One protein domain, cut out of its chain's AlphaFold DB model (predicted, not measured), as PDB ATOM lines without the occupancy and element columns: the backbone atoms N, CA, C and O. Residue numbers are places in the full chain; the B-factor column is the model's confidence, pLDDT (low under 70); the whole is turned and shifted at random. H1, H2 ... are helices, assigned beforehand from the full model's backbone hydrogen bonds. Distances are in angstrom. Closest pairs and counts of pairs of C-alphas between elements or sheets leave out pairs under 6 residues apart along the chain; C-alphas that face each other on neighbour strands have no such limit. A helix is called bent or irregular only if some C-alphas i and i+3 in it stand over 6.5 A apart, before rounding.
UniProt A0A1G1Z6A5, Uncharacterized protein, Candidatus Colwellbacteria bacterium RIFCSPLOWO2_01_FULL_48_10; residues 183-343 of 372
ATOM      1  N   ILE A 183      32.202 -27.992   9.903       36.72
ATOM      2  CA  ILE A 183      31.558 -28.149   8.590       36.72
ATOM      3  C   ILE A 183      30.779 -29.476   8.557       36.72
ATOM      4  O   ILE A 183      31.393 -30.501   8.870       36.72
ATOM      5  N   PRO A 184      29.497 -29.489   8.135       39.59
ATOM      6  CA  PRO A 184      28.746 -30.725   7.939       39.59
ATOM      7  C   PRO A 184      29.501 -31.695   7.027       39.59
ATOM      8  O   PRO A 184      30.014 -31.291   5.981       39.59
ATOM      9  N   ASP A 185      29.553 -32.978   7.381       36.38
ATOM     10  CA  ASP A 185      30.320 -33.966   6.610       36.38
ATOM     11  C   ASP A 185      29.796 -34.152   5.170       36.38
ATOM     12  O   ASP A 185      30.565 -34.541   4.292       36.38
ATOM     13  N   CYS A 186      28.559 -33.732   4.872       37.94
ATOM     14  CA  CYS A 186      28.037 -33.646   3.502       37.94
ATOM     15  C   CYS A 186      28.778 -32.626   2.609       37.94
ATOM     16  O   CYS A 186      28.815 -32.780   1.390       37.94
ATOM     17  N   LEU A 187      29.429 -31.602   3.182       35.91
ATOM     18  CA  LEU A 187      30.285 -30.688   2.416       35.91
ATOM     19  C   LEU A 187      31.652 -31.319   2.108       35.91
ATOM     20  O   LEU A 187      32.231 -31.045   1.060       35.91
ATOM     21  N   LYS A 188      32.144 -32.218   2.974       37.16
ATOM     22  CA  LYS A 188      33.336 -33.043   2.697       37.16
ATOM     23  C   LYS A 188      33.023 -34.137   1.670       37.16
ATOM     24  O   LYS A 188      33.859 -34.430   0.814       37.16
ATOM     25  N   SER A 189      31.807 -34.694   1.703       36.88
ATOM     26  CA  SER A 189      31.341 -35.689   0.727       36.88
ATOM     27  C   SER A 189      31.104 -35.115  -0.675       36.88
ATOM     28  O   SER A 189      30.929 -35.884  -1.618       36.88
ATOM     29  N   LEU A 190      31.251 -33.797  -0.873       36.94
ATOM     30  CA  LEU A 190      31.340 -33.154  -2.192       36.94
ATOM     31  C   LEU A 190      32.640 -33.484  -2.967       36.94
ATOM     32  O   LEU A 190      33.027 -32.779  -3.897       36.94
ATOM     33  N   THR A 191      33.309 -34.574  -2.591       41.94
ATOM     34  CA  THR A 191      34.377 -35.243  -3.345       41.94
ATOM     35  C   THR A 191      34.024 -36.692  -3.729       41.94
ATOM     36  O   THR A 191      34.806 -37.350  -4.418       41.94
ATOM     37  N   VAL A 192      32.833 -37.195  -3.369       36.25
ATOM     38  CA  VAL A 192      32.390 -38.562  -3.690       36.25
ATOM     39  C   VAL A 192      31.767 -38.631  -5.091       36.25
ATOM     40  O   VAL A 192      30.562 -38.563  -5.294       36.25
ATOM     41  N   TYR A 193      32.654 -38.820  -6.066       35.81
ATOM     42  CA  TYR A 193      32.499 -39.854  -7.095       35.81
ATOM     43  C   TYR A 193      31.189 -39.904  -7.916       35.81
ATOM     44  O   TYR A 193      30.537 -40.940  -8.028       35.81
ATOM     45  N   PHE A 194      30.889 -38.839  -8.664       32.91
ATOM     46  CA  PHE A 194      30.205 -39.035  -9.945       32.91
ATOM     47  C   PHE A 194      31.169 -39.740 -10.921       32.91
ATOM     48  O   PHE A 194      32.235 -39.177 -11.195       32.91
ATOM     49  N   PRO A 195      30.799 -40.872 -11.559       39.81
ATOM     50  CA  PRO A 195      31.555 -41.409 -12.703       39.81
ATOM     51  C   PRO A 195      31.549 -40.446 -13.911       39.81
ATOM     52  O   PRO A 195      32.346 -40.573 -14.838       39.81
ATOM     53  N   ASN A 196      30.705 -39.411 -13.865       43.78
ATOM     54  CA  ASN A 196      30.670 -38.310 -14.815       43.78
ATOM     55  C   ASN A 196      31.548 -37.151 -14.303       43.78
ATOM     56  O   ASN A 196      31.063 -36.308 -13.543       43.78
ATOM     57  N   LYS A 197      32.807 -37.042 -14.767       45.41
ATOM     58  CA  LYS A 197      33.730 -35.931 -14.405       45.41
ATOM     59  C   LYS A 197      33.090 -34.532 -14.548       45.41
ATOM     60  O   LYS A 197      33.409 -33.626 -13.785       45.41
ATOM     61  N   VAL A 198      32.152 -34.378 -15.487       47.50
ATOM     62  CA  VAL A 198      31.389 -33.143 -15.752       47.50
ATOM     63  C   VAL A 198      30.454 -32.749 -14.598       47.50
ATOM     64  O   VAL A 198      30.343 -31.567 -14.289       47.50
ATOM     65  N   ALA A 199      29.795 -33.705 -13.936       45.09
ATOM     66  CA  ALA A 199      28.852 -33.402 -12.857       45.09
ATOM     67  C   ALA A 199      29.583 -32.911 -11.597       45.09
ATOM     68  O   ALA A 199      29.246 -31.856 -11.063       45.09
ATOM     69  N   ASN A 200      30.664 -33.601 -11.213       47.59
ATOM     70  CA  ASN A 200      31.587 -33.156 -10.162       47.59
ATOM     71  C   ASN A 200      32.155 -31.750 -10.444       47.59
ATOM     72  O   ASN A 200      32.234 -30.919  -9.542       47.59
ATOM     73  N   PHE A 201      32.499 -31.451 -11.701       48.19
ATOM     74  CA  PHE A 201      32.994 -30.133 -12.111       48.19
ATOM     75  C   PHE A 201      31.944 -29.019 -11.948       48.19
ATOM     76  O   PHE A 201      32.244 -27.971 -11.378       48.19
ATOM     77  N   ILE A 202      30.698 -29.248 -12.384       50.78
ATOM     78  CA  ILE A 202      29.590 -28.287 -12.214       50.78
ATOM     79  C   ILE A 202      29.307 -28.035 -10.725       50.78
ATOM     80  O   ILE A 202      29.109 -26.892 -10.312       50.78
ATOM     81  N   ILE A 203      29.330 -29.093  -9.914       55.59
ATOM     82  CA  ILE A 203      29.073 -29.033  -8.474       55.59
ATOM     83  C   ILE A 203      30.179 -28.264  -7.731       55.59
ATOM     84  O   ILE A 203      29.861 -27.405  -6.911       55.59
ATOM     85  N   GLY A 204      31.455 -28.486  -8.067       52.88
ATOM     86  CA  GLY A 204      32.584 -27.735  -7.497       52.88
ATOM     87  C   GLY A 204      32.608 -26.248  -7.881       52.88
ATOM     88  O   GLY A 204      33.038 -25.400  -7.095       52.88
ATOM     89  N   ILE A 205      32.098 -25.900  -9.069       59.31
ATOM     90  CA  ILE A 205      31.875 -24.501  -9.466       59.31
ATOM     91  C   ILE A 205      30.745 -23.886  -8.634       59.31
ATOM     92  O   ILE A 205      30.897 -22.780  -8.114       59.31
ATOM     93  N   LEU A 206      29.621 -24.594  -8.481       59.41
ATOM     94  CA  LEU A 206      28.469 -24.100  -7.730       59.41
ATOM     95  C   LEU A 206      28.806 -23.878  -6.247       59.41
ATOM     96  O   LEU A 206      28.471 -22.824  -5.703       59.41
ATOM     97  N   SER A 207      29.521 -24.812  -5.613       59.66
ATOM     98  CA  SER A 207      29.987 -24.648  -4.232       59.66
ATOM     99  C   SER A 207      30.943 -23.461  -4.104       59.66
ATOM    100  O   SER A 207      30.721 -22.609  -3.245       59.66
ATOM    101  N   SER A 208      31.928 -23.330  -5.004       55.53
ATOM    102  CA  SER A 208      32.856 -22.187  -5.045       55.53
ATOM    103  C   SER A 208      32.134 -20.841  -5.132       55.53
ATOM    104  O   SER A 208      32.469 -19.906  -4.407       55.53
ATOM    105  N   ILE A 209      31.103 -20.729  -5.974       65.00
ATOM    106  CA  ILE A 209      30.302 -19.503  -6.084       65.00
ATOM    107  C   ILE A 209      29.624 -19.178  -4.740       65.00
ATOM    108  O   ILE A 209      29.710 -18.044  -4.266       65.00
ATOM    109  N   ILE A 210      29.005 -20.170  -4.093       67.81
ATOM    110  CA  ILE A 210      28.329 -20.001  -2.796       67.81
ATOM    111  C   ILE A 210      29.330 -19.599  -1.698       67.81
ATOM    112  O   ILE A 210      29.084 -18.637  -0.967       67.81
ATOM    113  N   GLY A 211      30.480 -20.275  -1.613       64.56
ATOM    114  CA  GLY A 211      31.538 -19.971  -0.644       64.56
ATOM    115  C   GLY A 211      32.120 -18.566  -0.815       64.56
ATOM    116  O   GLY A 211      32.334 -17.857   0.171       64.56
ATOM    117  N   PHE A 212      32.303 -18.113  -2.060       63.69
ATOM    118  CA  PHE A 212      32.754 -16.757  -2.375       63.69
ATOM    119  C   PHE A 212      31.757 -15.689  -1.893       63.69
ATOM    120  O   PHE A 212      32.150 -14.758  -1.185       63.69
ATOM    121  N   PHE A 213      30.463 -15.841  -2.202       70.31
ATOM    122  CA  PHE A 213      29.436 -14.891  -1.758       70.31
ATOM    123  C   PHE A 213      29.250 -14.883  -0.233       70.31
ATOM    124  O   PHE A 213      29.183 -13.804   0.360       70.31
ATOM    125  N   MET A 214      29.245 -16.050   0.420       71.62
ATOM    126  CA  MET A 214      29.167 -16.132   1.887       71.62
ATOM    127  C   MET A 214      30.374 -15.480   2.569       71.62
ATOM    128  O   MET A 214      30.211 -14.762   3.554       71.62
ATOM    129  N   SER A 215      31.576 -15.650   2.011       65.19
ATOM    130  CA  SER A 215      32.792 -15.005   2.524       65.19
ATOM    131  C   SER A 215      32.717 -13.480   2.482       65.19
ATOM    132  O   SER A 215      33.156 -12.818   3.420       65.19
ATOM    133  N   ILE A 216      32.157 -12.915   1.407       73.31
ATOM    134  CA  ILE A 216      31.966 -11.464   1.268       73.31
ATOM    135  C   ILE A 216      30.933 -10.963   2.283       73.31
ATOM    136  O   ILE A 216      31.169  -9.949   2.938       73.31
ATOM    137  N   LEU A 217      29.821 -11.683   2.453       75.06
ATOM    138  CA  LEU A 217      28.773 -11.324   3.409       75.06
ATOM    139  C   LEU A 217      29.291 -11.338   4.859       75.06
ATOM    140  O   LEU A 217      29.059 -10.391   5.608       75.06
ATOM    141  N   LEU A 218      30.045 -12.376   5.233       75.25
ATOM    142  CA  LEU A 218      30.667 -12.511   6.555       75.25
ATOM    143  C   LEU A 218      31.784 -11.485   6.791       75.25
ATOM    144  O   LEU A 218      31.870 -10.918   7.878       75.25
ATOM    145  N   GLY A 219      32.603 -11.192   5.776       70.12
ATOM    146  CA  GLY A 219      33.619 -10.138   5.847       70.12
ATOM    147  C   GLY A 219      33.013  -8.741   6.021       70.12
ATOM    148  O   GLY A 219      33.513  -7.943   6.812       70.12
ATOM    149  N   LEU A 220      31.891  -8.459   5.350       74.19
ATOM    150  CA  LEU A 220      31.141  -7.216   5.537       74.19
ATOM    151  C   LEU A 220      30.499  -7.143   6.933       74.19
ATOM    152  O   LEU A 220      30.521  -6.084   7.558       74.19
ATOM    153  N   ALA A 221      29.974  -8.259   7.447       76.06
ATOM    154  CA  ALA A 221      29.453  -8.334   8.809       76.06
ATOM    155  C   ALA A 221      30.547  -8.072   9.861       76.06
ATOM    156  O   ALA A 221      30.313  -7.301  10.788       76.06
ATOM    157  N   ALA A 222      31.750  -8.635   9.687       73.88
ATOM    158  CA  ALA A 222      32.901  -8.358  10.551       73.88
ATOM    159  C   ALA A 222      33.258  -6.860  10.562       73.88
ATOM    160  O   ALA A 222      33.352  -6.258  11.629       73.88
ATOM    161  N   LEU A 223      33.338  -6.230   9.383       75.00
ATOM    162  CA  LEU A 223      33.605  -4.792   9.248       75.00
ATOM    163  C   LEU A 223      32.554  -3.932   9.971       75.00
ATOM    164  O   LEU A 223      32.906  -2.958  10.635       75.00
ATOM    165  N   LEU A 224      31.268  -4.287   9.876       78.94
ATOM    166  CA  LEU A 224      30.191  -3.583  10.582       78.94
ATOM    167  C   LEU A 224      30.268  -3.762  12.107       78.94
ATOM    168  O   LEU A 224      29.993  -2.815  12.843       78.94
ATOM    169  N   VAL A 225      30.657  -4.949  12.583       80.44
ATOM    170  CA  VAL A 225      30.856  -5.245  14.011       80.44
ATOM    171  C   VAL A 225      32.037  -4.460  14.585       80.44
ATOM    172  O   VAL A 225      31.899  -3.871  15.659       80.44
ATOM    173  N   ASP A 226      33.160  -4.398  13.868       78.12
ATOM    174  CA  ASP A 226      34.326  -3.599  14.256       78.12
ATOM    175  C   ASP A 226      34.002  -2.102  14.256       78.12
ATOM    176  O   ASP A 226      34.256  -1.410  15.242       78.12
ATOM    177  N   TYR A 227      33.329  -1.603  13.216       80.31
ATOM    178  CA  TYR A 227      32.901  -0.206  13.151       80.31
ATOM    179  C   TYR A 227      31.941   0.173  14.295       80.31
ATOM    180  O   TYR A 227      32.076   1.238  14.903       80.31
ATOM    181  N   ALA A 228      30.999  -0.708  14.648       77.69
ATOM    182  CA  ALA A 228      30.117  -0.511  15.799       77.69
ATOM    183  C   ALA A 228      30.880  -0.529  17.140       77.69
ATOM    184  O   ALA A 228      30.527   0.207  18.066       77.69
ATOM    185  N   ALA A 229      31.944  -1.330  17.242       73.06
ATOM    186  CA  ALA A 229      32.820  -1.390  18.410       73.06
ATOM    187  C   ALA A 229      33.653  -0.116  18.583       73.06
ATOM    188  O   ALA A 229      33.726   0.430  19.684       73.06
ATOM    189  N   ASP A 230      34.227   0.391  17.494       81.56
ATOM    190  CA  ASP A 230      34.984   1.640  17.484       81.56
ATOM    191  C   ASP A 230      34.084   2.835  17.799       81.56
ATOM    192  O   ASP A 230      34.443   3.688  18.614       81.56
ATOM    193  N   LEU A 231      32.869   2.881  17.244       79.50
ATOM    194  CA  LEU A 231      31.868   3.864  17.660       79.50
ATOM    195  C   LEU A 231      31.583   3.760  19.162       79.50
ATOM    196  O   LEU A 231      31.602   4.773  19.853       79.50
ATOM    197  N   SER A 232      31.375   2.549  19.682       79.31
ATOM    198  CA  SER A 232      31.126   2.311  21.104       79.31
ATOM    199  C   SER A 232      32.284   2.761  22.010       79.31
ATOM    200  O   SER A 232      32.040   3.408  23.034       79.31
ATOM    201  N   SER A 233      33.538   2.486  21.637       73.31
ATOM    202  CA  SER A 233      34.720   2.896  22.411       73.31
ATOM    203  C   SER A 233      34.833   4.427  22.511       73.31
ATOM    204  O   SER A 233      35.218   4.972  23.553       73.31
ATOM    205  N   ASN A 234      34.358   5.138  21.484       79.19
ATOM    206  CA  ASN A 234      34.234   6.593  21.453       79.19
ATOM    207  C   ASN A 234      33.123   7.169  22.360       79.19
ATOM    208  O   ASN A 234      32.973   8.390  22.426       79.19
ATOM    209  N   PHE A 235      32.408   6.357  23.145       78.06
ATOM    210  CA  PHE A 235      31.515   6.815  24.224       78.06
ATOM    211  C   PHE A 235      32.126   6.666  25.640       78.06
ATOM    212  O   PHE A 235      31.425   6.723  26.648       78.06
ATOM    213  N   GLY A 236      33.450   6.511  25.759       76.75
ATOM    214  CA  GLY A 236      34.134   6.458  27.059       76.75
ATOM    215  C   GLY A 236      34.161   7.791  27.852       76.75
ATOM    216  O   GLY A 236      33.982   8.866  27.280       76.75
ATOM    217  N   PRO A 237      34.486   7.779  29.166       73.56
ATOM    218  CA  PRO A 237      34.509   8.983  30.021       73.56
ATOM    219  C   PRO A 237      35.503  10.088  29.620       73.56
ATOM    220  O   PRO A 237      35.440  11.186  30.161       73.56
ATOM    221  N   LYS A 238      36.445   9.795  28.716       77.06
ATOM    222  CA  LYS A 238      37.450  10.739  28.193       77.06
ATOM    223  C   LYS A 238      37.263  11.042  26.699       77.06
ATOM    224  O   LYS A 238      38.177  11.568  26.074       77.06
ATOM    225  N   SER A 239      36.134  10.654  26.102       85.44
ATOM    226  CA  SER A 239      35.942  10.763  24.656       85.44
ATOM    227  C   SER A 239      35.496  12.155  24.202       85.44
ATOM    228  O   SER A 239      34.936  12.941  24.971       85.44
ATOM    229  N   ALA A 240      35.675  12.443  22.911       82.50
ATOM    230  CA  ALA A 240      35.145  13.658  22.295       82.50
ATOM    231  C   ALA A 240      33.607  13.739  22.401       82.50
ATOM    232  O   ALA A 240      33.066  14.818  22.644       82.50
ATOM    233  N   ALA A 241      32.906  12.600  22.304       84.31
ATOM    234  CA  ALA A 241      31.457  12.534  22.494       84.31
ATOM    235  C   ALA A 241      31.045  12.932  23.921       84.31
ATOM    236  O   ALA A 241      30.062  13.651  24.093       84.31
ATOM    237  N   ARG A 242      31.825  12.540  24.941       86.44
ATOM    238  CA  ARG A 242      31.585  12.946  26.332       86.44
ATOM    239  C   ARG A 242      31.732  14.455  26.519       86.44
ATOM    240  O   ARG A 242      30.870  15.075  27.132       86.44
ATOM    241  N   ILE A 243      32.785  15.045  25.953       86.38
ATOM    242  CA  ILE A 243      33.036  16.493  26.020       86.38
ATOM    243  C   ILE A 243      31.904  17.268  25.327       86.38
ATOM    244  O   ILE A 243      31.361  18.212  25.898       86.38
ATOM    245  N   GLY A 244      31.497  16.844  24.124       88.44
ATOM    246  CA  GLY A 244      30.368  17.446  23.407       88.44
ATOM    247  C   GLY A 244      29.038  17.307  24.159       88.44
ATOM    248  O   GLY A 244      28.241  18.248  24.184       88.44
ATOM    249  N   PHE A 245      28.818  16.170  24.825       89.25
ATOM    250  CA  PHE A 245      27.651  15.954  25.678       89.25
ATOM    251  C   PHE A 245      27.651  16.882  26.900       89.25
ATOM    252  O   PHE A 245      26.645  17.541  27.144       89.25
ATOM    253  N   ASP A 246      28.763  16.997  27.632       89.62
ATOM    254  CA  ASP A 246      28.845  17.857  28.822       89.62
ATOM    255  C   ASP A 246      28.630  19.345  28.464       89.62
ATOM    256  O   ASP A 246      27.932  20.063  29.185       89.62
ATOM    257  N   VAL A 247      29.127  19.802  27.305       91.62
ATOM    258  CA  VAL A 247      28.822  21.142  26.756       91.62
ATOM    259  C   VAL A 247      27.330  21.291  26.429       91.62
ATOM    260  O   VAL A 247      26.710  22.288  26.806       91.62
ATOM    261  N   SER A 248      26.734  20.293  25.772       91.06
ATOM    262  CA  SER A 248      25.302  20.284  25.435       91.06
ATOM    263  C   SER A 248      24.420  20.317  26.686       91.06
ATOM    264  O   SER A 248      23.423  21.038  26.725       91.06
ATOM    265  N   LEU A 249      24.815  19.592  27.737       90.88
ATOM    266  CA  LEU A 249      24.153  19.584  29.039       90.88
ATOM    267  C   LEU A 249      24.255  20.954  29.727       90.88
ATOM    268  O   LEU A 249      23.269  21.433  30.281       90.88
ATOM    269  N   GLY A 250      25.412  21.621  29.643       89.38
ATOM    270  CA  GLY A 250      25.590  22.993  30.128       89.38
ATOM    271  C   GLY A 250      24.616  23.982  29.474       89.38
ATOM    272  O   GLY A 250      23.952  24.750  30.171       89.38
ATOM    273  N   ILE A 251      24.465  23.907  28.148       92.19
ATOM    274  CA  ILE A 251      23.508  24.728  27.386       92.19
ATOM    275  C   ILE A 251      22.060  24.387  27.776       92.19
ATOM    276  O   ILE A 251      21.268  25.291  28.049       92.19
ATOM    277  N   ALA A 252      21.715  23.098  27.861       90.56
ATOM    278  CA  ALA A 252      20.377  22.646  28.246       90.56
ATOM    279  C   ALA A 252      19.993  23.100  29.666       90.56
ATOM    280  O   ALA A 252      18.884  23.589  29.872       90.56
ATOM    281  N   ASN A 253      20.919  23.021  30.626       91.12
ATOM    282  CA  ASN A 253      20.708  23.466  32.004       91.12
ATOM    283  C   ASN A 253      20.422  24.976  32.090       91.12
ATOM    284  O   ASN A 253      19.503  25.382  32.802       91.12
ATOM    285  N   ILE A 254      21.134  25.805  31.317       91.88
ATOM    286  CA  ILE A 254      20.826  27.242  31.192       91.88
ATOM    287  C   ILE A 254      19.433  27.439  30.569       91.88
ATOM    288  O   ILE A 254      18.644  28.243  31.069       91.88
ATOM    289  N   GLY A 255      19.095  26.664  29.533       90.56
ATOM    290  CA  GLY A 255      17.769  26.660  28.912       90.56
ATOM    291  C   GLY A 255      16.639  26.353  29.902       90.56
ATOM    292  O   GLY A 255      15.672  27.109  29.966       90.56
ATOM    293  N   PHE A 256      16.784  25.316  30.734       90.56
ATOM    294  CA  PHE A 256      15.800  24.971  31.767       90.56
ATOM    295  C   PHE A 256      15.626  26.085  32.804       90.56
ATOM    296  O   PHE A 256      14.492  26.413  33.152       90.56
ATOM    297  N   ILE A 257      16.718  26.716  33.255       91.19
ATOM    298  CA  ILE A 257      16.658  27.857  34.181       91.19
ATOM    299  C   ILE A 257      15.877  29.021  33.551       91.19
ATOM    300  O   ILE A 257      14.958  29.549  34.176       91.19
ATOM    301  N   ILE A 258      16.179  29.382  32.299       93.62
ATOM    302  CA  ILE A 258      15.464  30.444  31.572       93.62
ATOM    303  C   ILE A 258      13.978  30.092  31.412       93.62
ATOM    304  O   ILE A 258      13.121  30.932  31.684       93.62
ATOM    305  N   SER A 259      13.645  28.856  31.031       90.31
ATOM    306  CA  SER A 259      12.256  28.401  30.905       90.31
ATOM    307  C   SER A 259      11.484  28.490  32.226       90.31
ATOM    308  O   SER A 259      10.358  28.982  32.234       90.31
ATOM    309  N   ILE A 260      12.087  28.083  33.350       89.50
ATOM    310  CA  ILE A 260      11.476  28.201  34.684       89.50
ATOM    311  C   ILE A 260      11.243  29.674  35.046       89.50
ATOM    312  O   ILE A 260      10.168  30.012  35.538       89.50
ATOM    313  N   ILE A 261      12.199  30.563  34.754       91.50
ATOM    314  CA  ILE A 261      12.063  32.010  34.983       91.50
ATOM    315  C   ILE A 261      10.915  32.600  34.145       91.50
ATOM    316  O   ILE A 261      10.101  33.360  34.671       91.50
ATOM    317  N   VAL A 262      10.799  32.228  32.866       89.94
ATOM    318  CA  VAL A 262       9.704  32.681  31.986       89.94
ATOM    319  C   VAL A 262       8.343  32.200  32.495       89.94
ATOM    320  O   VAL A 262       7.410  33.001  32.570       89.94
ATOM    321  N   ILE A 263       8.228  30.930  32.903       88.12
ATOM    322  CA  ILE A 263       6.998  30.384  33.502       88.12
ATOM    323  C   ILE A 263       6.669  31.130  34.804       88.12
ATOM    324  O   ILE A 263       5.534  31.561  34.986       88.12
ATOM    325  N   ALA A 264       7.653  31.367  35.677       86.75
ATOM    326  CA  ALA A 264       7.454  32.103  36.925       86.75
ATOM    327  C   ALA A 264       6.941  33.536  36.688       86.75
ATOM    328  O   ALA A 264       5.980  33.954  37.335       86.75
ATOM    329  N   PHE A 265       7.509  34.275  35.728       89.38
ATOM    330  CA  PHE A 265       7.007  35.605  35.366       89.38
ATOM    331  C   PHE A 265       5.608  35.565  34.741       89.38
ATOM    332  O   PHE A 265       4.782  36.415  35.074       89.38
ATOM    333  N   ALA A 266       5.296  34.576  33.896       85.62
ATOM    334  CA  ALA A 266       3.945  34.394  33.364       85.62
ATOM    335  C   ALA A 266       2.916  34.164  34.490       85.62
ATOM    336  O   ALA A 266       1.832  34.754  34.458       85.62
ATOM    337  N   THR A 267       3.282  33.388  35.516       85.19
ATOM    338  CA  THR A 267       2.466  33.151  36.720       85.19
ATOM    339  C   THR A 267       2.287  34.424  37.551       85.19
ATOM    340  O   THR A 267       1.158  34.770  37.897       85.19
ATOM    341  N   ILE A 268       3.363  35.177  37.815       89.12
ATOM    342  CA  ILE A 268       3.309  36.456  38.556       89.12
ATOM    343  C   ILE A 268       2.403  37.471  37.843       89.12
ATOM    344  O   ILE A 268       1.583  38.130  38.480       89.12
ATOM    345  N   LEU A 269       2.503  37.566  36.514       89.44
ATOM    346  CA  LEU A 269       1.699  38.477  35.694       89.44
ATOM    347  C   LEU A 269       0.253  37.994  35.465       89.44
ATOM    348  O   LEU A 269      -0.485  38.655  34.732       89.44
ATOM    349  N   ARG A 270      -0.161  36.851  36.042       84.44
ATOM    350  CA  ARG A 270      -1.453  36.181  35.772       84.44
ATOM    351  C   ARG A 270      -1.741  36.021  34.270       84.44
ATOM    352  O   ARG A 270      -2.869  36.176  33.806       84.44
ATOM    353  N   ARG A 271      -0.696  35.714  33.500       80.06
ATOM    354  CA  ARG A 271      -0.765  35.391  32.067       80.06
ATOM    355  C   ARG A 271      -0.677  33.882  31.805       80.06
ATOM    356  O   ARG A 271      -0.520  33.489  30.652       80.06
ATOM    357  N   THR A 272      -0.800  33.043  32.837       71.00
ATOM    358  CA  THR A 272      -0.861  31.588  32.671       71.00
ATOM    359  C   THR A 272      -2.159  31.174  31.988       71.00
ATOM    360  O   THR A 272      -3.264  31.492  32.425       71.00
ATOM    361  N   SER A 273      -2.019  30.431  30.895       74.81
ATOM    362  CA  SER A 273      -3.040  29.472  30.490       74.81
ATOM    363  C   SER A 273      -2.779  28.154  31.221       74.81
ATOM    364  O   SER A 273      -1.641  27.865  31.592       74.81
ATOM    365  N   TYR A 274      -3.811  27.325  31.380       67.88
ATOM    366  CA  TYR A 274      -3.718  26.008  32.029       67.88
ATOM    367  C   TYR A 274      -2.575  25.128  31.458       67.88
ATOM    368  O   TYR A 274      -1.902  24.405  32.184       67.88
ATOM    369  N   SER A 275      -2.269  25.290  30.164       71.50
ATOM    370  CA  SER A 275      -1.144  24.645  29.467       71.50
ATOM    371  C   SER A 275       0.245  24.983  30.046       71.50
ATOM    372  O   SER A 275       1.130  24.131  30.073       71.50
ATOM    373  N   MET A 276       0.456  26.206  30.555       70.06
ATOM    374  CA  MET A 276       1.741  26.610  31.151       70.06
ATOM    375  C   MET A 276       1.976  25.981  32.528       70.06
ATOM    376  O   MET A 276       3.119  25.706  32.891       70.06
ATOM    377  N   GLU A 277       0.909  25.724  33.286       70.62
ATOM    378  CA  GLU A 277       0.990  25.122  34.621       70.62
ATOM    379  C   GLU A 277       1.299  23.615  34.530       70.62
ATOM    380  O   GLU A 277       2.104  23.103  35.309       70.62
ATOM    381  N   GLU A 278       0.787  22.923  33.504       82.19
ATOM    382  CA  GLU A 278       1.178  21.539  33.190       82.19
ATOM    383  C   GLU A 278       2.615  21.391  32.654       82.19
ATOM    384  O   GLU A 278       3.200  20.306  32.742       82.19
ATOM    385  N   ALA A 279       3.199  22.449  32.083       82.06
ATOM    386  CA  ALA A 279       4.545  22.397  31.516       82.06
ATOM    387  C   ALA A 279       5.632  22.283  32.601       82.06
ATOM    388  O   ALA A 279       6.630  21.590  32.398       82.06
ATOM    389  N   LEU A 280       5.425  22.912  33.763       85.00
ATOM    390  CA  LEU A 280       6.390  22.960  34.865       85.00
ATOM    391  C   LEU A 280       6.830  21.566  35.376       85.00
ATOM    392  O   LEU A 280       8.036  21.309  35.380       85.00
ATOM    393  N   PRO A 281       5.930  20.630  35.759       85.94
ATOM    394  CA  PRO A 281       6.344  19.297  36.205       85.94
ATOM    395  C   PRO A 281       7.025  18.484  35.095       85.94
ATOM    396  O   PRO A 281       7.982  17.762  35.373       85.94
ATOM    397  N   ARG A 282       6.600  18.634  33.830       87.44
ATOM    398  CA  ARG A 282       7.255  17.968  32.690       87.44
ATOM    399  C   ARG A 282       8.687  18.476  32.506       87.44
ATOM    400  O   ARG A 282       9.585  17.668  32.290       87.44
ATOM    401  N   LEU A 283       8.915  19.783  32.661       87.12
ATOM    402  CA  LEU A 283      10.247  20.384  32.568       87.12
ATOM    403  C   LEU A 283      11.203  19.840  33.642       87.12
ATOM    404  O   LEU A 283      12.354  19.541  33.340       87.12
ATOM    405  N   ILE A 284      10.715  19.663  34.875       88.25
ATOM    406  CA  ILE A 284      11.492  19.098  35.991       88.25
ATOM    407  C   ILE A 284      11.867  17.634  35.709       88.25
ATOM    408  O   ILE A 284      13.025  17.256  35.878       88.25
ATOM    409  N   ILE A 285      10.920  16.822  35.226       91.12
ATOM    410  CA  ILE A 285      11.177  15.422  34.848       91.12
ATOM    411  C   ILE A 285      12.226  15.346  33.729       91.12
ATOM    412  O   ILE A 285      13.166  14.557  33.822       91.12
ATOM    413  N   ILE A 286      12.115  16.195  32.701       90.00
ATOM    414  CA  ILE A 286      13.087  16.260  31.600       90.00
ATOM    415  C   ILE A 286      14.465  16.709  32.108       90.00
ATOM    416  O   ILE A 286      15.464  16.107  31.728       90.00
ATOM    417  N   ALA A 287      14.548  17.702  32.997       87.50
ATOM    418  CA  ALA A 287      15.818  18.153  33.569       87.50
ATOM    419  C   ALA A 287      16.518  17.046  34.383       87.50
ATOM    420  O   ALA A 287      17.736  16.880  34.284       87.50
ATOM    421  N   ILE A 288      15.764  16.236  35.135       90.06
ATOM    422  CA  ILE A 288      16.297  15.050  35.822       90.06
ATOM    423  C   ILE A 288      16.794  14.022  34.792       90.06
ATOM    424  O   ILE A 288      17.948  13.599  34.859       90.06
ATOM    425  N   LEU A 289      15.967  13.664  33.803       89.56
ATOM    426  CA  LEU A 289      16.325  12.689  32.766       89.56
ATOM    427  C   LEU A 289      17.554  13.109  31.950       89.56
ATOM    428  O   LEU A 289      18.404  12.266  31.676       89.56
ATOM    429  N   MET A 290      17.701  14.391  31.611       89.44
ATOM    430  CA  MET A 290      18.870  14.906  30.888       89.44
ATOM    431  C   MET A 290      20.170  14.658  31.658       89.44
ATOM    432  O   MET A 290      21.131  14.170  31.067       89.44
ATOM    433  N   ASN A 291      20.190  14.897  32.975       86.94
ATOM    434  CA  ASN A 291      21.368  14.641  33.812       86.94
ATOM    435  C   ASN A 291      21.741  13.144  33.890       86.94
ATOM    436  O   ASN A 291      22.923  12.814  33.962       86.94
ATOM    437  N   PHE A 292      20.764  12.231  33.818       89.50
ATOM    438  CA  PHE A 292      21.008  10.778  33.819       89.50
ATOM    439  C   PHE A 292      21.138  10.151  32.419       89.50
ATOM    440  O   PHE A 292      21.539   8.992  32.306       89.50
ATOM    441  N   SER A 293      20.848  10.895  31.348       89.81
ATOM    442  CA  SER A 293      20.783  10.366  29.977       89.81
ATOM    443  C   SER A 293      22.098   9.744  29.496       89.81
ATOM    444  O   SER A 293      22.073   8.667  28.904       89.81
ATOM    445  N   TRP A 294      23.249  10.345  29.829       87.44
ATOM    446  CA  TRP A 294      24.561   9.761  29.526       87.44
ATOM    447  C   TRP A 294      24.752   8.403  30.199       87.44
ATOM    448  O   TRP A 294      25.167   7.452  29.546       87.44
ATOM    449  N   PHE A 295      24.431   8.287  31.492       89.75
ATOM    450  CA  PHE A 295      24.572   7.028  32.225       89.75
ATOM    451  C   PHE A 295      23.745   5.914  31.566       89.75
ATOM    452  O   PHE A 295      24.279   4.852  31.261       89.75
ATOM    453  N   ILE A 296      22.480   6.203  31.250       88.25
ATOM    454  CA  ILE A 296      21.576   5.261  30.575       88.25
ATOM    455  C   ILE A 296      22.136   4.844  29.204       88.25
ATOM    456  O   ILE A 296      22.169   3.653  28.894       88.25
ATOM    457  N   ALA A 297      22.627   5.796  28.403       87.56
ATOM    458  CA  ALA A 297      23.210   5.512  27.092       87.56
ATOM    459  C   ALA A 297      24.444   4.595  27.185       87.56
ATOM    460  O   ALA A 297      24.550   3.634  26.423       87.56
ATOM    461  N   ILE A 298      25.350   4.840  28.140       86.38
ATOM    462  CA  ILE A 298      26.553   4.013  28.318       86.38
ATOM    463  C   ILE A 298      26.217   2.591  28.768       86.38
ATOM    464  O   ILE A 298      26.816   1.649  28.249       86.38
ATOM    465  N   GLU A 299      25.265   2.399  29.683       89.25
ATOM    466  CA  GLU A 299      24.889   1.044  30.105       89.25
ATOM    467  C   GLU A 299      24.226   0.243  28.966       89.25
ATOM    468  O   GLU A 299      24.559  -0.927  28.777       89.25
ATOM    469  N   ILE A 300      23.393   0.871  28.125       87.31
ATOM    470  CA  ILE A 300      22.827   0.224  26.922       87.31
ATOM    471  C   ILE A 300      23.934  -0.186  25.933       87.31
ATOM    472  O   ILE A 300      23.906  -1.294  25.386       87.31
ATOM    473  N   ILE A 301      24.932   0.679  25.727       86.88
ATOM    474  CA  ILE A 301      26.078   0.409  24.847       86.88
ATOM    475  C   ILE A 301      26.928  -0.753  25.392       86.88
ATOM    476  O   ILE A 301      27.311  -1.643  24.631       86.88
ATOM    477  N   LYS A 302      27.184  -0.798  26.707       85.62
ATOM    478  CA  LYS A 302      27.898  -1.912  27.357       85.62
ATOM    479  C   LYS A 302      27.164  -3.239  27.189       85.62
ATOM    480  O   LYS A 302      27.786  -4.205  26.763       85.62
ATOM    481  N   ILE A 303      25.857  -3.277  27.462       87.44
ATOM    482  CA  ILE A 303      25.032  -4.487  27.301       87.44
ATOM    483  C   ILE A 303      25.092  -4.980  25.849       87.44
ATOM    484  O   ILE A 303      25.347  -6.159  25.611       87.44
ATOM    485  N   SER A 304      24.940  -4.071  24.881       85.19
ATOM    486  CA  SER A 304      25.042  -4.383  23.448       85.19
ATOM    487  C   SER A 304      26.397  -5.009  23.085       85.19
ATOM    488  O   SER A 304      26.443  -6.022  22.390       85.19
ATOM    489  N   ASN A 305      27.500  -4.458  23.605       83.19
ATOM    490  CA  ASN A 305      28.839  -5.016  23.412       83.19
ATOM    491  C   ASN A 305      29.006  -6.402  24.035       83.19
ATOM    492  O   ASN A 305      29.553  -7.283  23.381       83.19
ATOM    493  N   THR A 306      28.542  -6.600  25.271       84.56
ATOM    494  CA  THR A 306      28.653  -7.885  25.974       84.56
ATOM    495  C   THR A 306      27.871  -8.985  25.253       84.56
ATOM    496  O   THR A 306      28.368 -10.101  25.118       84.56
ATOM    497  N   ILE A 307      26.681  -8.668  24.730       83.94
ATOM    498  CA  ILE A 307      25.897  -9.594  23.900       83.94
ATOM    499  C   ILE A 307      26.632  -9.894  22.585       83.94
ATOM    500  O   ILE A 307      26.727 -11.057  22.197       83.94
ATOM    501  N   GLY A 308      27.200  -8.879  21.924       81.38
ATOM    502  CA  GLY A 308      27.982  -9.056  20.696       81.38
ATOM    503  C   GLY A 308      29.223  -9.937  20.888       81.38
ATOM    504  O   GLY A 308      29.455 -10.855  20.107       81.38
ATOM    505  N   GLU A 309      29.990  -9.723  21.956       80.88
ATOM    506  CA  GLU A 309      31.151 -10.553  22.310       80.88
ATOM    507  C   GLU A 309      30.752 -11.984  22.680       80.88
ATOM    508  O   GLU A 309      31.406 -12.937  22.244       80.88
ATOM    509  N   GLY A 310      29.651 -12.148  23.421       79.81
ATOM    510  CA  GLY A 310      29.058 -13.451  23.706       79.81
ATOM    511  C   GLY A 310      28.680 -14.203  22.429       79.81
ATOM    512  O   GLY A 310      29.021 -15.375  22.295       79.81
ATOM    513  N   LEU A 311      28.059 -13.523  21.458       81.06
ATOM    514  CA  LEU A 311      27.685 -14.099  20.163       81.06
ATOM    515  C   LEU A 311      28.902 -14.465  19.297       81.06
ATOM    516  O   LEU A 311      28.904 -15.515  18.661       81.06
ATOM    517  N   ILE A 312      29.955 -13.646  19.282       78.56
ATOM    518  CA  ILE A 312      31.178 -13.933  18.510       78.56
ATOM    519  C   ILE A 312      31.937 -15.118  19.111       78.56
ATOM    520  O   ILE A 312      32.337 -16.028  18.386       78.56
ATOM    521  N   THR A 313      32.070 -15.150  20.440       79.38
ATOM    522  CA  THR A 313      32.672 -16.277  21.171       79.38
ATOM    523  C   THR A 313      31.853 -17.552  20.971       79.38
ATOM    524  O   THR A 313      32.416 -18.630  20.784       79.38
ATOM    525  N   ALA A 314      30.522 -17.432  20.957       73.38
ATOM    526  CA  ALA A 314      29.612 -18.518  20.633       73.38
ATOM    527  C   ALA A 314      29.876 -19.075  19.222       73.38
ATOM    528  O   ALA A 314      30.294 -20.221  19.080       73.38
ATOM    529  N   VAL A 315      29.732 -18.255  18.178       71.44
ATOM    530  CA  VAL A 315      29.944 -18.684  16.784       71.44
ATOM    531  C   VAL A 315      31.366 -19.224  16.550       71.44
ATOM    532  O   VAL A 315      31.540 -20.187  15.804       71.44
ATOM    533  N   GLY A 316      32.384 -18.679  17.222       68.44
ATOM    534  CA  GLY A 316      33.747 -19.215  17.164       68.44
ATOM    535  C   GLY A 316      33.847 -20.627  17.731       68.44
ATOM    536  O   GLY A 316      34.274 -21.555  17.040       68.44
ATOM    537  N   ASN A 317      33.349 -20.823  18.953       72.12
ATOM    538  CA  ASN A 317      33.245 -22.147  19.562       72.12
ATOM    539  C   ASN A 317      32.430 -23.126  18.685       72.12
ATOM    540  O   ASN A 317      32.754 -24.312  18.663       72.12
ATOM    541  N   ALA A 318      31.437 -22.645  17.921       61.75
ATOM    542  CA  ALA A 318      30.633 -23.446  16.988       61.75
ATOM    543  C   ALA A 318      31.444 -24.028  15.829       61.75
ATOM    544  O   ALA A 318      31.337 -25.214  15.497       61.75
ATOM    545  N   ALA A 319      32.300 -23.199  15.240       62.75
ATOM    546  CA  ALA A 319      33.208 -23.608  14.182       62.75
ATOM    547  C   ALA A 319      34.454 -24.355  14.712       62.75
ATOM    548  O   ALA A 319      35.218 -24.903  13.921       62.75
ATOM    549  N   ASN A 320      34.654 -24.417  16.038       64.12
ATOM    550  CA  ASN A 320      35.933 -24.720  16.703       64.12
ATOM    551  C   ASN A 320      37.073 -23.774  16.267       64.12
ATOM    552  O   ASN A 320      38.241 -24.161  16.247       64.12
ATOM    553  N   ILE A 321      36.738 -22.529  15.921       68.12
ATOM    554  CA  ILE A 321      37.698 -21.477  15.585       68.12
ATOM    555  C   ILE A 321      37.779 -20.535  16.790       68.12
ATOM    556  O   ILE A 321      36.750 -19.996  17.197       68.12
ATOM    557  N   PRO A 322      38.965 -20.268  17.362       66.75
ATOM    558  CA  PRO A 322      39.098 -19.189  18.329       66.75
ATOM    559  C   PRO A 322      38.815 -17.861  17.614       66.75
ATOM    560  O   PRO A 322      39.635 -17.388  16.828       66.75
ATOM    561  N   LEU A 323      37.630 -17.294  17.855       71.31
ATOM    562  CA  LEU A 323      37.222 -15.986  17.353       71.31
ATOM    563  C   LEU A 323      37.207 -14.982  18.503       71.31
ATOM    564  O   LEU A 323      36.584 -15.206  19.540       71.31
ATOM    565  N   ASN A 324      37.849 -13.843  18.277       70.62
ATOM    566  CA  ASN A 324      37.579 -12.607  18.998       70.62
ATOM    567  C   ASN A 324      36.852 -11.618  18.068       70.62
ATOM    568  O   ASN A 324      36.628 -11.912  16.892       70.62
ATOM    569  N   ARG A 325      36.482 -10.442  18.593       65.38
ATOM    570  CA  ARG A 325      35.691  -9.427  17.878       65.38
ATOM    571  C   ARG A 325      36.242  -9.086  16.482       65.38
ATOM    572  O   ARG A 325      35.497  -9.179  15.513       65.38
ATOM    573  N   HIS A 326      37.541  -8.806  16.395       66.81
ATOM    574  CA  HIS A 326      38.248  -8.427  15.161       66.81
ATOM    575  C   HIS A 326      38.557  -9.617  14.241       66.81
ATOM    576  O   HIS A 326      39.012  -9.457  13.110       66.81
ATOM    577  N   GLU A 327      38.351 -10.841  14.725       68.62
ATOM    578  CA  GLU A 327      38.690 -12.066  14.009       68.62
ATOM    579  C   GLU A 327      37.475 -12.758  13.392       68.62
ATOM    580  O   GLU A 327      37.649 -13.772  12.724       68.62
ATOM    581  N   PHE A 328      36.263 -12.201  13.522       67.06
ATOM    582  CA  PHE A 328      35.049 -12.760  12.911       67.06
ATOM    583  C   PHE A 328      35.191 -12.981  11.388       67.06
ATOM    584  O   PHE A 328      34.637 -13.934  10.844       67.06
ATOM    585  N   GLY A 329      36.026 -12.185  10.706       65.81
ATOM    586  CA  GLY A 329      36.387 -12.392   9.297       65.81
ATOM    587  C   GLY A 329      37.050 -13.748   8.990       65.81
ATOM    588  O   GLY A 329      36.844 -14.278   7.897       65.81
ATOM    589  N   LYS A 330      37.748 -14.373   9.955       68.00
ATOM    590  CA  LYS A 330      38.333 -15.724   9.812       68.00
ATOM    591  C   LYS A 330      37.276 -16.799   9.555       68.00
ATOM    592  O   LYS A 330      37.588 -17.826   8.959       68.00
ATOM    593  N   LEU A 331      36.026 -16.569   9.967       63.59
ATOM    594  CA  LEU A 331      34.913 -17.461   9.644       63.59
ATOM    595  C   LEU A 331      34.655 -17.503   8.129       63.59
ATOM    596  O   LEU A 331      34.368 -18.564   7.585       63.59
ATOM    597  N   GLY A 332      34.833 -16.377   7.428       65.75
ATOM    598  CA  GLY A 332      34.787 -16.331   5.966       65.75
ATOM    599  C   GLY A 332      35.900 -17.164   5.327       65.75
ATOM    600  O   GLY A 332      35.631 -17.950   4.426       65.75
ATOM    601  N   ASP A 333      37.136 -17.061   5.823       66.56
ATOM    602  CA  ASP A 333      38.263 -17.857   5.309       66.56
ATOM    603  C   ASP A 333      38.102 -19.361   5.586       66.56
ATOM    604  O   ASP A 333      38.421 -20.180   4.726       66.56
ATOM    605  N   PHE A 334      37.510 -19.731   6.724       62.16
ATOM    606  CA  PHE A 334      37.079 -21.103   6.998       62.16
ATOM    607  C   PHE A 334      36.047 -21.603   5.980       62.16
ATOM    608  O   PHE A 334      36.190 -22.714   5.482       62.16
ATOM    609  N   PHE A 335      35.052 -20.789   5.601       58.97
ATOM    610  CA  PHE A 335      34.111 -21.169   4.539       58.97
ATOM    611  C   PHE A 335      34.765 -21.265   3.151       58.97
ATOM    612  O   PHE A 335      34.330 -22.090   2.354       58.97
ATOM    613  N   LYS A 336      35.828 -20.499   2.856       57.59
ATOM    614  CA  LYS A 336      36.622 -20.695   1.625       57.59
ATOM    615  C   LYS A 336      37.331 -22.048   1.639       57.59
ATOM    616  O   LYS A 336      37.184 -22.810   0.686       57.59
ATOM    617  N   ASP A 337      38.054 -22.366   2.712       58.09
ATOM    618  CA  ASP A 337      38.803 -23.627   2.822       58.09
ATOM    619  C   ASP A 337      37.861 -24.848   2.847       58.09
ATOM    620  O   ASP A 337      38.092 -25.816   2.125       58.09
ATOM    621  N   ALA A 338      36.727 -24.750   3.554       51.56
ATOM    622  CA  ALA A 338      35.653 -25.750   3.583       51.56
ATOM    623  C   ALA A 338      35.070 -26.089   2.202       51.56
ATOM    624  O   ALA A 338      34.614 -27.206   1.972       51.56
ATOM    625  N   VAL A 339      35.058 -25.107   1.300       50.53
ATOM    626  CA  VAL A 339      34.528 -25.200  -0.066       50.53
ATOM    627  C   VAL A 339      35.633 -25.553  -1.082       50.53
ATOM    628  O   VAL A 339      35.355 -25.755  -2.262       50.53
ATOM    629  N   GLY A 340      36.891 -25.669  -0.643       47.28
ATOM    630  CA  GLY A 340      38.042 -25.965  -1.503       47.28
ATOM    631  C   GLY A 340      38.648 -24.743  -2.206       47.28
ATOM    632  O   GLY A 340      39.581 -24.890  -2.997       47.28
ATOM    633  N   LEU A 341      38.186 -23.527  -1.894       45.97
ATOM    634  CA  LEU A 341      38.738 -22.258  -2.380       45.97
ATOM    635  C   LEU A 341      40.028 -21.887  -1.630       45.97
ATOM    636  O   LEU A 341      40.095 -20.880  -0.921       45.97
ATOM    637  N   LYS A 342      41.082 -22.692  -1.787       41.78
ATOM    638  CA  LYS A 342      42.369 -22.428  -1.131       41.78
ATOM    639  C   LYS A 342      43.061 -21.197  -1.707       41.78
ATOM    640  O   LYS A 342      43.565 -21.215  -2.831       41.78
ATOM    641  N   SER A 343      43.206 -20.159  -0.887       40.81
ATOM    642  CA  SER A 343      44.169 -19.084  -1.127       40.81
ATOM    643  C   SER A 343      45.597 -19.598  -0.897       40.81
ATOM    644  O   SER A 343      46.151 -19.436   0.187       40.81
TER     645      SER A 343
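This is residues 183 to 343 of the 372 residues of an uncharacterized protein of Candidatus Colwellbacteria bacterium RIFCSPLOWO2_01_FULL_48_10 (UniProt A0A1G1Z6A5). Long helices make an extended rod: H2 then H3 run out along it, bent H4 folds back, and short H5 packs on H2. The printed part has 161 residues, with named helices H1 to H5 in order and no named strand: all helix. The radius of gyration of the C-alphas is 28.6 A, the spans 98 by 33 by 21 A.

H4, residues 274 to 319, was assigned as one helix by its hydrogen bonds but is bent: C-alphas 291 and 294 are 7.2 A apart. Arm H4a, residues 274 to 291, touches H3, residues 240 to 268, in a hairpin, closest C-alphas Ile 263 and Met 276, 6.9 A. Arm H4b, residues 294 to 319, is near H2, residues 197 to 233. H2 touches H5, residues 330 to 338, with residues 208 to 219 alone, closest C-alphas Ser 215 and Gly 332, 4.2 A. H1, residues 185 to 188, touches no helix. Every O i to N i+4 pair is within hydrogen-bond range in H2, H3, H4b and H5, and 11 of 14 in H4a.

H2, 53.5 A long, begins at C-alpha 197 (33.730, -35.931, -14.405); H3, 42.4 A, ends at C-alpha 268 (3.309, 36.456, 38.556).

The printed part has no cut and no long link; 57 residues, among them 183 to 212, have pLDDT under 70.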